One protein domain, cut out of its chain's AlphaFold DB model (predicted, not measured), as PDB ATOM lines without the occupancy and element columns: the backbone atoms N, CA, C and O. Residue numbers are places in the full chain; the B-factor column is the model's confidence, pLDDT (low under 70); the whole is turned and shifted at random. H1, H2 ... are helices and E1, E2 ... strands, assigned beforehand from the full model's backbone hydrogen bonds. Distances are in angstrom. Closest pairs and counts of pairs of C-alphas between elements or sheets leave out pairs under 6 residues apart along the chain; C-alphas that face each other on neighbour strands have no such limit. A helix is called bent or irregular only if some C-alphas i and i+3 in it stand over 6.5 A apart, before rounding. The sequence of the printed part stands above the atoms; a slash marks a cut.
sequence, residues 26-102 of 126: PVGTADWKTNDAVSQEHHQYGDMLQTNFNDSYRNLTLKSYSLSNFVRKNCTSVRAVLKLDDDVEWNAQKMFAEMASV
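This is residues 26 to 102 of the 126 residues of a protein of Ancylostoma caninum (UniProt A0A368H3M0). Two short parallel strands, E1 and E2, lie between helix H1 and the longer helix H2, and a long link then leads away to a last helix, H3, set off at a distance from the other named elements. Residues 72 to 78, of which 72 to 74 belong to H2, and residues 84 to 94, of which 92 to 94 belong to H3, stick out. The printed part has 77 residues, with three named helices and two named strands in the order E1, H1, E2, H2, H3, a mixed class of helices and strands. It is loose, with a radius of gyration of the C-alphas of 14.5 A and spans of 43 by 29 by 28 A.

E1 is residues 26 to 29, beginning at C-alpha 26 (-21.039, 25.426, 30.649). H1 is residues 32 to 45, 19.9 A long, and E2 is residues 48 to 54, 15.6 A. H2, residues 57 to 74, measures 26.1 A and is irregular, with C-alphas 58 and 61 7.6 A apart. H3 is residues 92 to 101, 14.4 A, ending at C-alpha 101 (-20.912, 18.936, 56.225).

E1 and E2 are parallel neighbours at 41 degrees, with N 27 and O 49 at 2.9 A and N 29 and O 53 at 2.8 A, within hydrogen-bond range. E1, H1 and E2 form a strand-helix-strand unit, two parallel neighbour strands with a helix between them in the chain, whose crossover is right-handed. The closest C-alphas of H1 and E2 are those of His 42 and Met 48, 5.3 A apart. Those of E1 and H2 are Pro 26 and Leu 67, 6.0 A. H1 and H2 are apart, and so are H2 and H3. Every O i to N i+4 pair is within hydrogen-bond range in H1 and H3, and 12 of 14 in H2.

The C-alphas farthest apart, of Trp 32 and Ser 101, are 43.6 A from each other. The printed part has no cut. The link from H2 to H3 is long, with 17 residues; the other three are tight. No printed residue is under 70 in pLDDT, and the mean of the printed part is 92.3.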
ATOM      1  N   PRO A  26     -21.998  24.571  31.337       95.31
ATOM      2  CA  PRO A  26     -21.039  25.426  30.649       95.31
ATOM      3  C   PRO A  26     -20.660  24.839  29.286       95.31
ATOM      4  O   PRO A  26     -20.065  23.763  29.194       95.31
ATOM      5  N   VAL A  27     -20.929  25.589  28.220       96.62
ATOM      6  CA  VAL A  27     -20.631  25.194  26.837       96.62
ATOM      7  C   VAL A  27     -19.903  26.306  26.084       96.62
ATOM      8  O   VAL A  27     -19.991  27.488  26.427       96.62
ATOM      9  N   GLY A  28     -19.125  25.923  25.078       96.44
ATOM     10  CA  GLY A  28     -18.530  26.847  24.118       96.44
ATOM     11  C   GLY A  28     -19.415  27.050  22.886       96.44
ATOM     12  O   GLY A  28     -20.588  26.674  22.850       96.44
ATOM     13  N   THR A  29     -18.836  27.642  21.851       97.44
ATOM     14  CA  THR A  29     -19.411  27.706  20.509       97.44
ATOM     15  C   THR A  29     -18.985  26.496  19.685       97.44
ATOM     16  O   THR A  29     -17.870  25.988  19.817       97.44
ATOM     17  N   ALA A  30     -19.881  26.046  18.817       96.75
ATOM     18  CA  ALA A  30     -19.673  24.965  17.860       96.75
ATOM     19  C   ALA A  30     -20.142  25.408  16.460       96.75
ATOM     20  O   ALA A  30     -20.165  26.607  16.155       96.75
ATOM     21  N   ASP A  31     -20.501  24.465  15.588       97.88
ATOM     22  CA  ASP A  31     -21.137  24.781  14.310       97.88
ATOM     23  C   ASP A  31     -22.533  25.406  14.502       97.88
ATOM     24  O   ASP A  31     -23.116  25.397  15.590       97.88
ATOM     25  N   TRP A  32     -23.078  25.968  13.424       97.56
ATOM     26  CA  TRP A  32     -24.336  26.711  13.472       97.56
ATOM     27  C   TRP A  32     -25.526  25.871  13.952       97.56
ATOM     28  O   TRP A  32     -26.364  26.408  14.668       97.56
ATOM     29  N   LYS A  33     -25.601  24.577  13.600       98.31
ATOM     30  CA  LYS A  33     -26.719  23.712  14.010       98.31
ATOM     31  C   LYS A  33     -26.656  23.457  15.503       98.31
ATOM     32  O   LYS A  33     -27.665  23.557  16.188       98.31
ATOM     33  N   THR A  34     -25.457  23.163  15.999       97.81
ATOM     34  CA  THR A  34     -25.223  22.912  17.422       97.81
ATOM     35  C   THR A  34     -25.489  24.167  18.255       97.81
ATOM     36  O   THR A  34     -26.173  24.089  19.270       97.81
ATOM     37  N   ASN A  35     -25.031  25.345  17.816       97.25
ATOM     38  CA  ASN A  35     -25.312  26.596  18.530       97.25
ATOM     39  C   ASN A  35     -26.806  26.948  18.534       97.25
ATOM     40  O   ASN A  35     -27.307  27.454  19.536       97.25
ATOM     41  N   ASP A  36     -27.520  26.678  17.438       97.88
ATOM     42  CA  ASP A  36     -28.969  26.885  17.373       97.88
ATOM     43  C   ASP A  36     -29.715  25.934  18.320       97.88
ATOM     44  O   ASP A  36     -30.579  26.372  19.077       97.88
ATOM     45  N   ALA A  37     -29.311  24.660  18.379       98.06
ATOM     46  CA  ALA A  37     -29.859  23.694  19.330       98.06
ATOM     47  C   ALA A  37     -29.619  24.113  20.794       98.06
ATOM     48  O   ALA A  37     -30.559  24.108  21.585       98.06
ATOM     49  N   VAL A  38     -28.404  24.562  21.136       96.12
ATOM     50  CA  VAL A  38     -28.076  25.097  22.474       96.12
ATOM     51  C   VAL A  38     -28.926  26.323  22.808       96.12
ATOM     52  O   VAL A  38     -29.387  26.475  23.938       96.12
ATOM     53  N   SER A  39     -29.167  27.203  21.832       94.50
ATOM     54  CA  SER A  39     -30.054  28.354  22.014       94.50
ATOM     55  C   SER A  39     -31.483  27.904  22.319       94.50
ATOM     56  O   SER A  39     -32.089  28.404  23.264       94.50
ATOM     57  N   GLN A  40     -32.026  26.941  21.568       96.62
ATOM     58  CA  GLN A  40     -33.369  26.402  21.810       96.62
ATOM     59  C   GLN A  40     -33.478  25.728  23.189       96.62
ATOM     60  O   GLN A  40     -34.436  25.983  23.917       96.62
ATOM     61  N   GLU A  41     -32.471  24.945  23.585       94.12
ATOM     62  CA  GLU A  41     -32.382  24.326  24.912       94.12
ATOM     63  C   GLU A  41     -32.352  25.380  26.026       94.12
ATOM     64  O   GLU A  41     -33.119  25.301  26.986       94.12
ATOM     65  N   HIS A  42     -31.553  26.437  25.858       91.25
ATOM     66  CA  HIS A  42     -31.523  27.558  26.794       91.25
ATOM     67  C   HIS A  42     -32.886  28.251  26.918       91.25
ATOM     68  O   HIS A  42     -33.298  28.580  28.027       91.25
ATOM     69  N   HIS A  43     -33.608  28.458  25.811       88.81
ATOM     70  CA  HIS A  43     -34.956  29.036  25.857       88.81
ATOM     71  C   HIS A  43     -35.950  28.139  26.605       88.81
ATOM     72  O   HIS A  43     -36.900  28.653  27.195       88.81
ATOM     73  N   GLN A  44     -35.745  26.819  26.582       89.94
ATOM     74  CA  GLN A  44     -36.621  25.855  27.239       89.94
ATOM     75  C   GLN A  44     -36.313  25.676  28.735       89.94
ATOM     76  O   GLN A  44     -37.253  25.585  29.524       89.94
ATOM     77  N   TYR A  45     -35.035  25.612  29.122       87.50
ATOM     78  CA  TYR A  45     -34.617  25.241  30.485       87.50
ATOM     79  C   TYR A  45     -33.899  26.353  31.256       87.50
ATOM     80  O   TYR A  45     -33.962  26.391  32.483       87.50
ATOM     81  N   GLY A  46     -33.257  27.294  30.561       85.75
ATOM     82  CA  GLY A  46     -32.635  28.468  31.177       85.75
ATOM     83  C   GLY A  46     -31.332  28.211  31.944       85.75
ATOM     84  O   GLY A  46     -30.871  29.108  32.643       85.75
ATOM     85  N   ASP A  47     -30.715  27.037  31.812       90.62
ATOM     86  CA  ASP A  47     -29.540  26.581  32.578       90.62
ATOM     87  C   ASP A  47     -28.239  26.467  31.751       90.62
ATOM     88  O   ASP A  47     -27.170  26.147  32.281       90.62
ATOM     89  N   MET A  48     -28.287  26.807  30.461       92.44
ATOM     90  CA  MET A  48     -27.110  26.842  29.583       92.44
ATOM     91  C   MET A  48     -26.241  28.085  29.809       92.44
ATOM     92  O   MET A  48     -26.708  29.209  29.628       92.44
ATOM     93  N   LEU A  49     -24.948  27.898  30.096       94.69
ATOM     94  CA  LEU A  49     -23.924  28.951  30.137       94.69
ATOM     95  C   LEU A  49     -23.027  28.856  28.895       94.69
ATOM     96  O   LEU A  49     -21.947  28.263  28.934       94.69
ATOM     97  N   GLN A  50     -23.454  29.469  27.790       95.88
ATOM     98  CA  GLN A  50     -22.663  29.496  26.559       95.88
ATOM     99  C   GLN A  50     -21.658  30.658  26.548       95.88
ATOM    100  O   GLN A  50     -22.027  31.820  26.716       95.88
ATOM    101  N   THR A  51     -20.374  30.360  26.330       95.50
ATOM    102  CA  THR A  51     -19.296  31.363  26.240       95.50
ATOM    103  C   THR A  51     -18.605  31.314  24.878       95.50
ATOM    104  O   THR A  51     -18.526  30.270  24.239       95.50
ATOM    105  N   ASN A  52     -18.080  32.454  24.419       94.94
ATOM    106  CA  ASN A  52     -17.454  32.583  23.103       94.94
ATOM    107  C   ASN A  52     -16.033  31.983  23.051       94.94
ATOM    108  O   ASN A  52     -15.036  32.706  23.055       94.94
ATOM    109  N   PHE A  53     -15.941  30.655  23.018       96.88
ATOM    110  CA  PHE A  53     -14.727  29.900  22.707       96.88
ATOM    111  C   PHE A  53     -15.106  28.634  21.934       96.88
ATOM    112  O   PHE A  53     -16.131  28.037  22.236       96.88
ATOM    113  N   ASN A  54     -14.276  28.184  20.990       97.62
ATOM    114  CA  ASN A  54     -14.540  26.939  20.262       97.62
ATOM    115  C   ASN A  54     -14.533  25.736  21.221       97.62
ATOM    116  O   ASN A  54     -13.482  25.429  21.803       97.62
ATOM    117  N   ASP A  55     -15.669  25.060  21.380       95.88
ATOM    118  CA  ASP A  55     -15.810  23.951  22.320       95.88
ATOM    119  C   ASP A  55     -15.073  22.716  21.801       95.88
ATOM    120  O   ASP A  55     -15.390  22.136  20.764       95.88
ATOM    121  N   SER A  56     -14.001  22.357  22.493       95.44
ATOM    122  CA  SER A  56     -13.154  21.228  22.134       95.44
ATOM    123  C   SER A  56     -12.375  20.772  23.357       95.44
ATOM    124  O   SER A  56     -12.139  21.554  24.279       95.44
ATOM    125  N   TYR A  57     -11.887  19.529  23.328       92.75
ATOM    126  CA  TYR A  57     -11.079  18.969  24.414       92.75
ATOM    127  C   TYR A  57      -9.887  19.866  24.795       92.75
ATOM    128  O   TYR A  57      -9.607  20.098  25.967       92.75
ATOM    129  N   ARG A  58      -9.225  20.468  23.795       93.44
ATOM    130  CA  ARG A  58      -8.094  21.388  24.012       93.44
ATOM    131  C   ARG A  58      -8.480  22.661  24.776       93.44
ATOM    132  O   ARG A  58      -7.617  23.280  25.388       93.44
ATOM    133  N   ASN A  59      -9.759  23.030  24.756       96.88
ATOM    134  CA  ASN A  59     -10.295  24.248  25.358       96.88
ATOM    135  C   ASN A  59     -11.105  23.983  26.640       96.88
ATOM    136  O   ASN A  59     -11.754  24.900  27.145       96.88
ATOM    137  N   LEU A  60     -11.031  22.785  27.237       95.50
ATOM    138  CA  LEU A  60     -11.700  22.488  28.516       95.50
ATOM    139  C   LEU A  60     -11.266  23.418  29.663       95.50
ATOM    140  O   LEU A  60     -12.055  23.701  30.571       95.50
ATOM    141  N   THR A  61     -10.049  23.965  29.606       96.38
ATOM    142  CA  THR A  61      -9.601  25.014  30.534       96.38
ATOM    143  C   THR A  61     -10.433  26.291  30.390       96.38
ATOM    144  O   THR A  61     -10.821  26.877  31.400       96.38
ATOM    145  N   LEU A  62     -10.772  26.706  29.161       97.88
ATOM    146  CA  LEU A  62     -11.646  27.861  28.916       97.88
ATOM    147  C   LEU A  62     -13.076  27.583  29.385       97.88
ATOM    148  O   LEU A  62     -13.685  28.456  30.001       97.88
ATOM    149  N   LYS A  63     -13.582  26.359  29.184       96.00
ATOM    150  CA  LYS A  63     -14.878  25.920  29.728       96.00
ATOM    151  C   LYS A  63     -14.907  26.027  31.258       96.00
ATOM    152  O   LYS A  63     -15.785  26.682  31.820       96.00
ATOM    153  N   SER A  64     -13.892  25.479  31.930       95.94
ATOM    154  CA  SER A  64     -13.766  25.523  33.397       95.94
ATOM    155  C   SER A  64     -13.609  26.955  33.930       95.94
ATOM    156  O   SER A  64     -14.207  27.319  34.948       95.94
ATOM    157  N   TYR A  65     -12.839  27.797  33.231       96.62
ATOM    158  CA  TYR A  65     -12.697  29.216  33.558       96.62
ATOM    159  C   TYR A  65     -14.018  29.973  33.402       96.62
ATOM    160  O   TYR A  65     -14.355  30.788  34.258       96.62
ATOM    161  N   SER A  66     -14.781  29.689  32.344       94.69
ATOM    162  CA  SER A  66     -16.068  30.335  32.069       94.69
ATOM    163  C   SER A  66     -17.062  30.096  33.204       94.69
ATOM    164  O   SER A  66     -17.599  31.063  33.747       94.69
ATOM    165  N   LEU A  67     -17.207  28.839  33.649       93.75
ATOM    166  CA  LEU A  67     -18.014  28.488  34.821       93.75
ATOM    167  C   LEU A  67     -17.521  29.212  36.082       93.75
ATOM    168  O   LEU A  67     -18.292  29.902  36.744       93.75
ATOM    169  N   SER A  68     -16.225  29.114  36.391       94.00
ATOM    170  CA  SER A  68     -15.647  29.725  37.600       94.00
ATOM    171  C   SER A  68     -15.827  31.246  37.631       94.00
ATOM    172  O   SER A  68     -16.149  31.831  38.665       94.00
ATOM    173  N   ASN A  69     -15.639  31.909  36.488       94.19
ATOM    174  CA  ASN A  69     -15.802  33.350  36.356       94.19
ATOM    175  C   ASN A  69     -17.271  33.771  36.454       94.19
ATOM    176  O   ASN A  69     -17.554  34.807  37.056       94.19
ATOM    177  N   PHE A  70     -18.192  32.982  35.893       93.50
ATOM    178  CA  PHE A  70     -19.627  33.196  36.051       93.50
ATOM    179  C   PHE A  70     -20.038  33.081  37.521       93.50
ATOM    180  O   PHE A  70     -20.661  34.005  38.045       93.50
ATOM    181  N   VAL A  71     -19.607  32.013  38.204       91.69
ATOM    182  CA  VAL A  71     -19.908  31.791  39.623       91.69
ATOM    183  C   VAL A  71     -19.397  32.936  40.484       91.69
ATOM    184  O   VAL A  71     -20.153  33.539  41.241       91.69
ATOM    185  N   ARG A  72     -18.126  33.307  40.304       90.75
ATOM    186  CA  ARG A  72     -17.494  34.413  41.034       90.75
ATOM    187  C   ARG A  72     -18.251  35.738  40.886       90.75
ATOM    188  O   ARG A  72     -18.230  36.545  41.810       90.75
ATOM    189  N   LYS A  73     -18.844  36.002  39.718       89.75
ATOM    190  CA  LYS A  73     -19.530  37.270  39.428       89.75
ATOM    191  C   LYS A  73     -20.986  37.285  39.883       89.75
ATOM    192  O   LYS A  73     -21.448  38.332  40.318       89.75
ATOM    193  N   ASN A  74     -21.692  36.163  39.754       86.56
ATOM    194  CA  ASN A  74     -23.152  36.132  39.862       86.56
ATOM    195  C   ASN A  74     -23.669  35.334  41.066       86.56
ATOM    196  O   ASN A  74     -24.840  35.463  41.404       86.56
ATOM    197  N   CYS A  75     -22.832  34.519  41.710       85.69
ATOM    198  CA  CYS A  75     -23.239  33.580  42.757       85.69
ATOM    199  C   CYS A  75     -22.475  33.898  44.057       85.69
ATOM    200  O   CYS A  75     -21.578  33.168  44.470       85.69
ATOM    201  N   THR A  76     -22.780  35.030  44.696       80.75
ATOM    202  CA  THR A  76     -22.040  35.514  45.882       80.75
ATOM    203  C   THR A  76     -22.448  34.842  47.195       80.75
ATOM    204  O   THR A  76     -21.717  34.938  48.177       80.75
ATOM    205  N   SER A  77     -23.595  34.159  47.220       83.19
ATOM    206  CA  SER A  77     -24.178  33.520  48.407       83.19
ATOM    207  C   SER A  77     -24.080  31.991  48.406       83.19
ATOM    208  O   SER A  77     -24.547  31.346  49.346       83.19
ATOM    209  N   VAL A  78     -23.488  31.382  47.371       85.31
ATOM    210  CA  VAL A  78     -23.388  29.919  47.290       85.31
ATOM    211  C   VAL A  78     -22.338  29.395  48.265       85.31
ATOM    212  O   VAL A  78     -21.229  29.919  48.358       85.31
ATOM    213  N   ARG A  79     -22.683  28.333  48.996       85.69
ATOM    214  CA  ARG A  79     -21.797  27.741  50.011       85.69
ATOM    215  C   ARG A  79     -20.717  26.838  49.414       85.69
ATOM    216  O   ARG A  79     -19.635  26.715  49.976       85.69
ATOM    217  N   ALA A  80     -21.035  26.173  48.309       88.38
ATOM    218  CA  ALA A  80     -20.150  25.237  47.635       88.38
ATOM    219  C   ALA A  80     -20.498  25.167  46.146       88.38
ATOM    220  O   ALA A  80     -21.632  25.435  45.751       88.38
ATOM    221  N   VAL A  81     -19.517  24.772  45.341       90.62
ATOM    222  CA  VAL A  81     -19.670  24.508  43.910       90.62
ATOM    223  C   VAL A  81     -19.191  23.091  43.667       90.62
ATOM    224  O   VAL A  81     -18.081  22.740  44.065       90.62
ATOM    225  N   LEU A  82     -20.024  22.291  43.014       91.69
ATOM    226  CA  LEU A  82     -19.667  20.956  42.563       91.69
ATOM    227  C   LEU A  82     -19.504  21.002  41.044       91.69
ATOM    228  O   LEU A  82     -20.434  21.374  40.334       91.69
ATOM    229  N   LYS A  83     -18.313  20.650  40.559       93.56
ATOM    230  CA  LYS A  83     -18.067  20.406  39.138       93.56
ATOM    231  C   LYS A  83     -18.118  18.897  38.908       93.56
ATOM    232  O   LYS A  83     -17.408  18.168  39.596       93.56
ATOM    233  N   LEU A  84     -18.911  18.473  37.934       92.44
ATOM    234  CA  LEU A  84     -18.960  17.108  37.419       92.44
ATOM    235  C   LEU A  84     -18.922  17.171  35.895       92.44
ATOM    236  O   LEU A  84     -19.397  18.153  35.317       92.44
ATOM    237  N   ASP A  85     -18.353  16.142  35.284       92.50
ATOM    238  CA  ASP A  85     -18.467  15.924  33.848       92.50
ATOM    239  C   ASP A  85     -19.763  15.125  33.572       92.50
ATOM    240  O   ASP A  85     -20.333  14.507  34.479       92.50
ATOM    241  N   ASP A  86     -20.289  15.211  32.352       91.50
ATOM    242  CA  ASP A  86     -21.592  14.658  31.947       91.50
ATOM    243  C   ASP A  86     -21.597  13.130  31.777       91.50
ATOM    244  O   ASP A  86     -22.659  12.515  31.691       91.50
ATOM    245  N   ASP A  87     -20.419  12.514  31.784       92.69
ATOM    246  CA  ASP A  87     -20.188  11.074  31.708       92.69
ATOM    247  C   ASP A  87     -19.842  10.437  33.069       92.69
ATOM    248  O   ASP A  87     -19.471   9.263  33.142       92.69
ATOM    249  N   VAL A  88     -19.998  11.185  34.167       91.38
ATOM    250  CA  VAL A  88     -19.754  10.692  35.527       91.38
ATOM    251  C   VAL A  88     -21.038  10.161  36.159       91.38
ATOM    252  O   VAL A  88     -21.980  10.902  36.448       91.38
ATOM    253  N   GLU A  89     -21.041   8.873  36.499       91.69
ATOM    254  CA  GLU A  89     -22.032   8.302  37.412       91.69
ATOM    255  C   GLU A  89     -21.667   8.623  38.869       91.69
ATOM    256  O   GLU A  89     -20.540   8.404  39.319       91.69
ATOM    257  N   TRP A  90     -22.626   9.135  39.644       87.94
ATOM    258  CA  TRP A  90     -22.388   9.550  41.026       87.94
ATOM    259  C   TRP A  90     -23.609   9.330  41.920       87.94
ATOM    260  O   TRP A  90     -24.759   9.349  41.483       87.94
ATOM    261  N   ASN A  91     -23.361   9.149  43.220       91.06
ATOM    262  CA  ASN A  91     -24.421   9.085  44.220       91.06
ATOM    263  C   ASN A  91     -24.756  10.498  44.718       91.06
ATOM    264  O   ASN A  91     -24.099  11.019  45.624       91.06
ATOM    265  N   ALA A  92     -25.799  11.093  44.138       86.62
ATOM    266  CA  ALA A  92     -26.226  12.452  44.460       86.62
ATOM    267  C   ALA A  92     -26.569  12.648  45.944       86.62
ATOM    268  O   ALA A  92     -26.138  13.622  46.555       86.62
ATOM    269  N   GLN A  93     -27.277  11.697  46.560       87.81
ATOM    270  CA  GLN A  93     -27.668  11.784  47.972       87.81
ATOM    271  C   GLN A  93     -26.448  11.830  48.894       87.81
ATOM    272  O   GLN A  93     -26.361  12.692  49.767       87.81
ATOM    273  N   LYS A  94     -25.487  10.924  48.669       89.81
ATOM    274  CA  LYS A  94     -24.246  10.883  49.442       89.81
ATOM    275  C   LYS A  94     -23.450  12.169  49.248       89.81
ATOM    276  O   LYS A  94     -23.044  12.778  50.228       89.81
ATOM    277  N   MET A  95     -23.280  12.619  48.006       89.19
ATOM    278  CA  MET A  95     -22.526  13.838  47.718       89.19
ATOM    279  C   MET A  95     -23.164  15.085  48.336       89.19
ATOM    280  O   MET A  95     -22.448  15.912  48.891       89.19
ATOM    281  N   PHE A  96     -24.492  15.211  48.331       86.38
ATOM    282  CA  PHE A  96     -25.153  16.330  49.006       86.38
ATOM    283  C   PHE A  96     -25.012  16.275  50.527       86.38
ATOM    284  O   PHE A  96     -24.840  17.325  51.142       86.38
ATOM    285  N   ALA A  97     -25.027  15.085  51.135       87.94
ATOM    286  CA  ALA A  97     -24.745  14.930  52.562       87.94
ATOM    287  C   ALA A  97     -23.295  15.323  52.909       87.94
ATOM    288  O   ALA A  97     -23.071  16.050  53.877       87.94
ATOM    289  N   GLU A  98     -22.320  14.930  52.084       87.19
ATOM    290  CA  GLU A  98     -20.920  15.345  52.248       87.19
ATOM    291  C   GLU A  98     -20.786  16.865  52.113       87.19
ATOM    292  O   GLU A  98     -20.264  17.534  53.007       87.19
ATOM    293  N   MET A  99     -21.354  17.441  51.047       86.88
ATOM    294  CA  MET A  99     -21.370  18.887  50.843       86.88
ATOM    295  C   MET A  99     -22.028  19.594  52.028       86.88
ATOM    296  O   MET A  99     -21.490  20.604  52.474       86.88
ATOM    297  N   ALA A 100     -23.140  19.084  52.579       85.62
ATOM    298  CA  ALA A 100     -23.816  19.602  53.779       85.62
ATOM    299  C   ALA A 100     -22.853  19.792  54.961       85.62
ATOM    300  O   ALA A 100     -22.934  20.807  55.649       85.62
ATOM    301  N   SER A 101     -21.883  18.895  55.127       85.69
ATOM    302  CA  SER A 101     -20.912  18.936  56.225       85.69
ATOM    303  C   SER A 101     -19.707  19.868  56.002       85.69
ATOM    304  O   SER A 101     -18.967  20.137  56.948       85.69
ATOM    305  N   VAL A 102     -19.507  20.396  54.787       85.81
ATOM    306  CA  VAL A 102     -18.365  21.274  54.475       85.81
ATOM    307  C   VAL A 102     -18.423  22.576  55.278       85.81
ATOM    308  O   VAL A 102     -19.405  23.325  55.235       85.81
TER     309      VAL A 102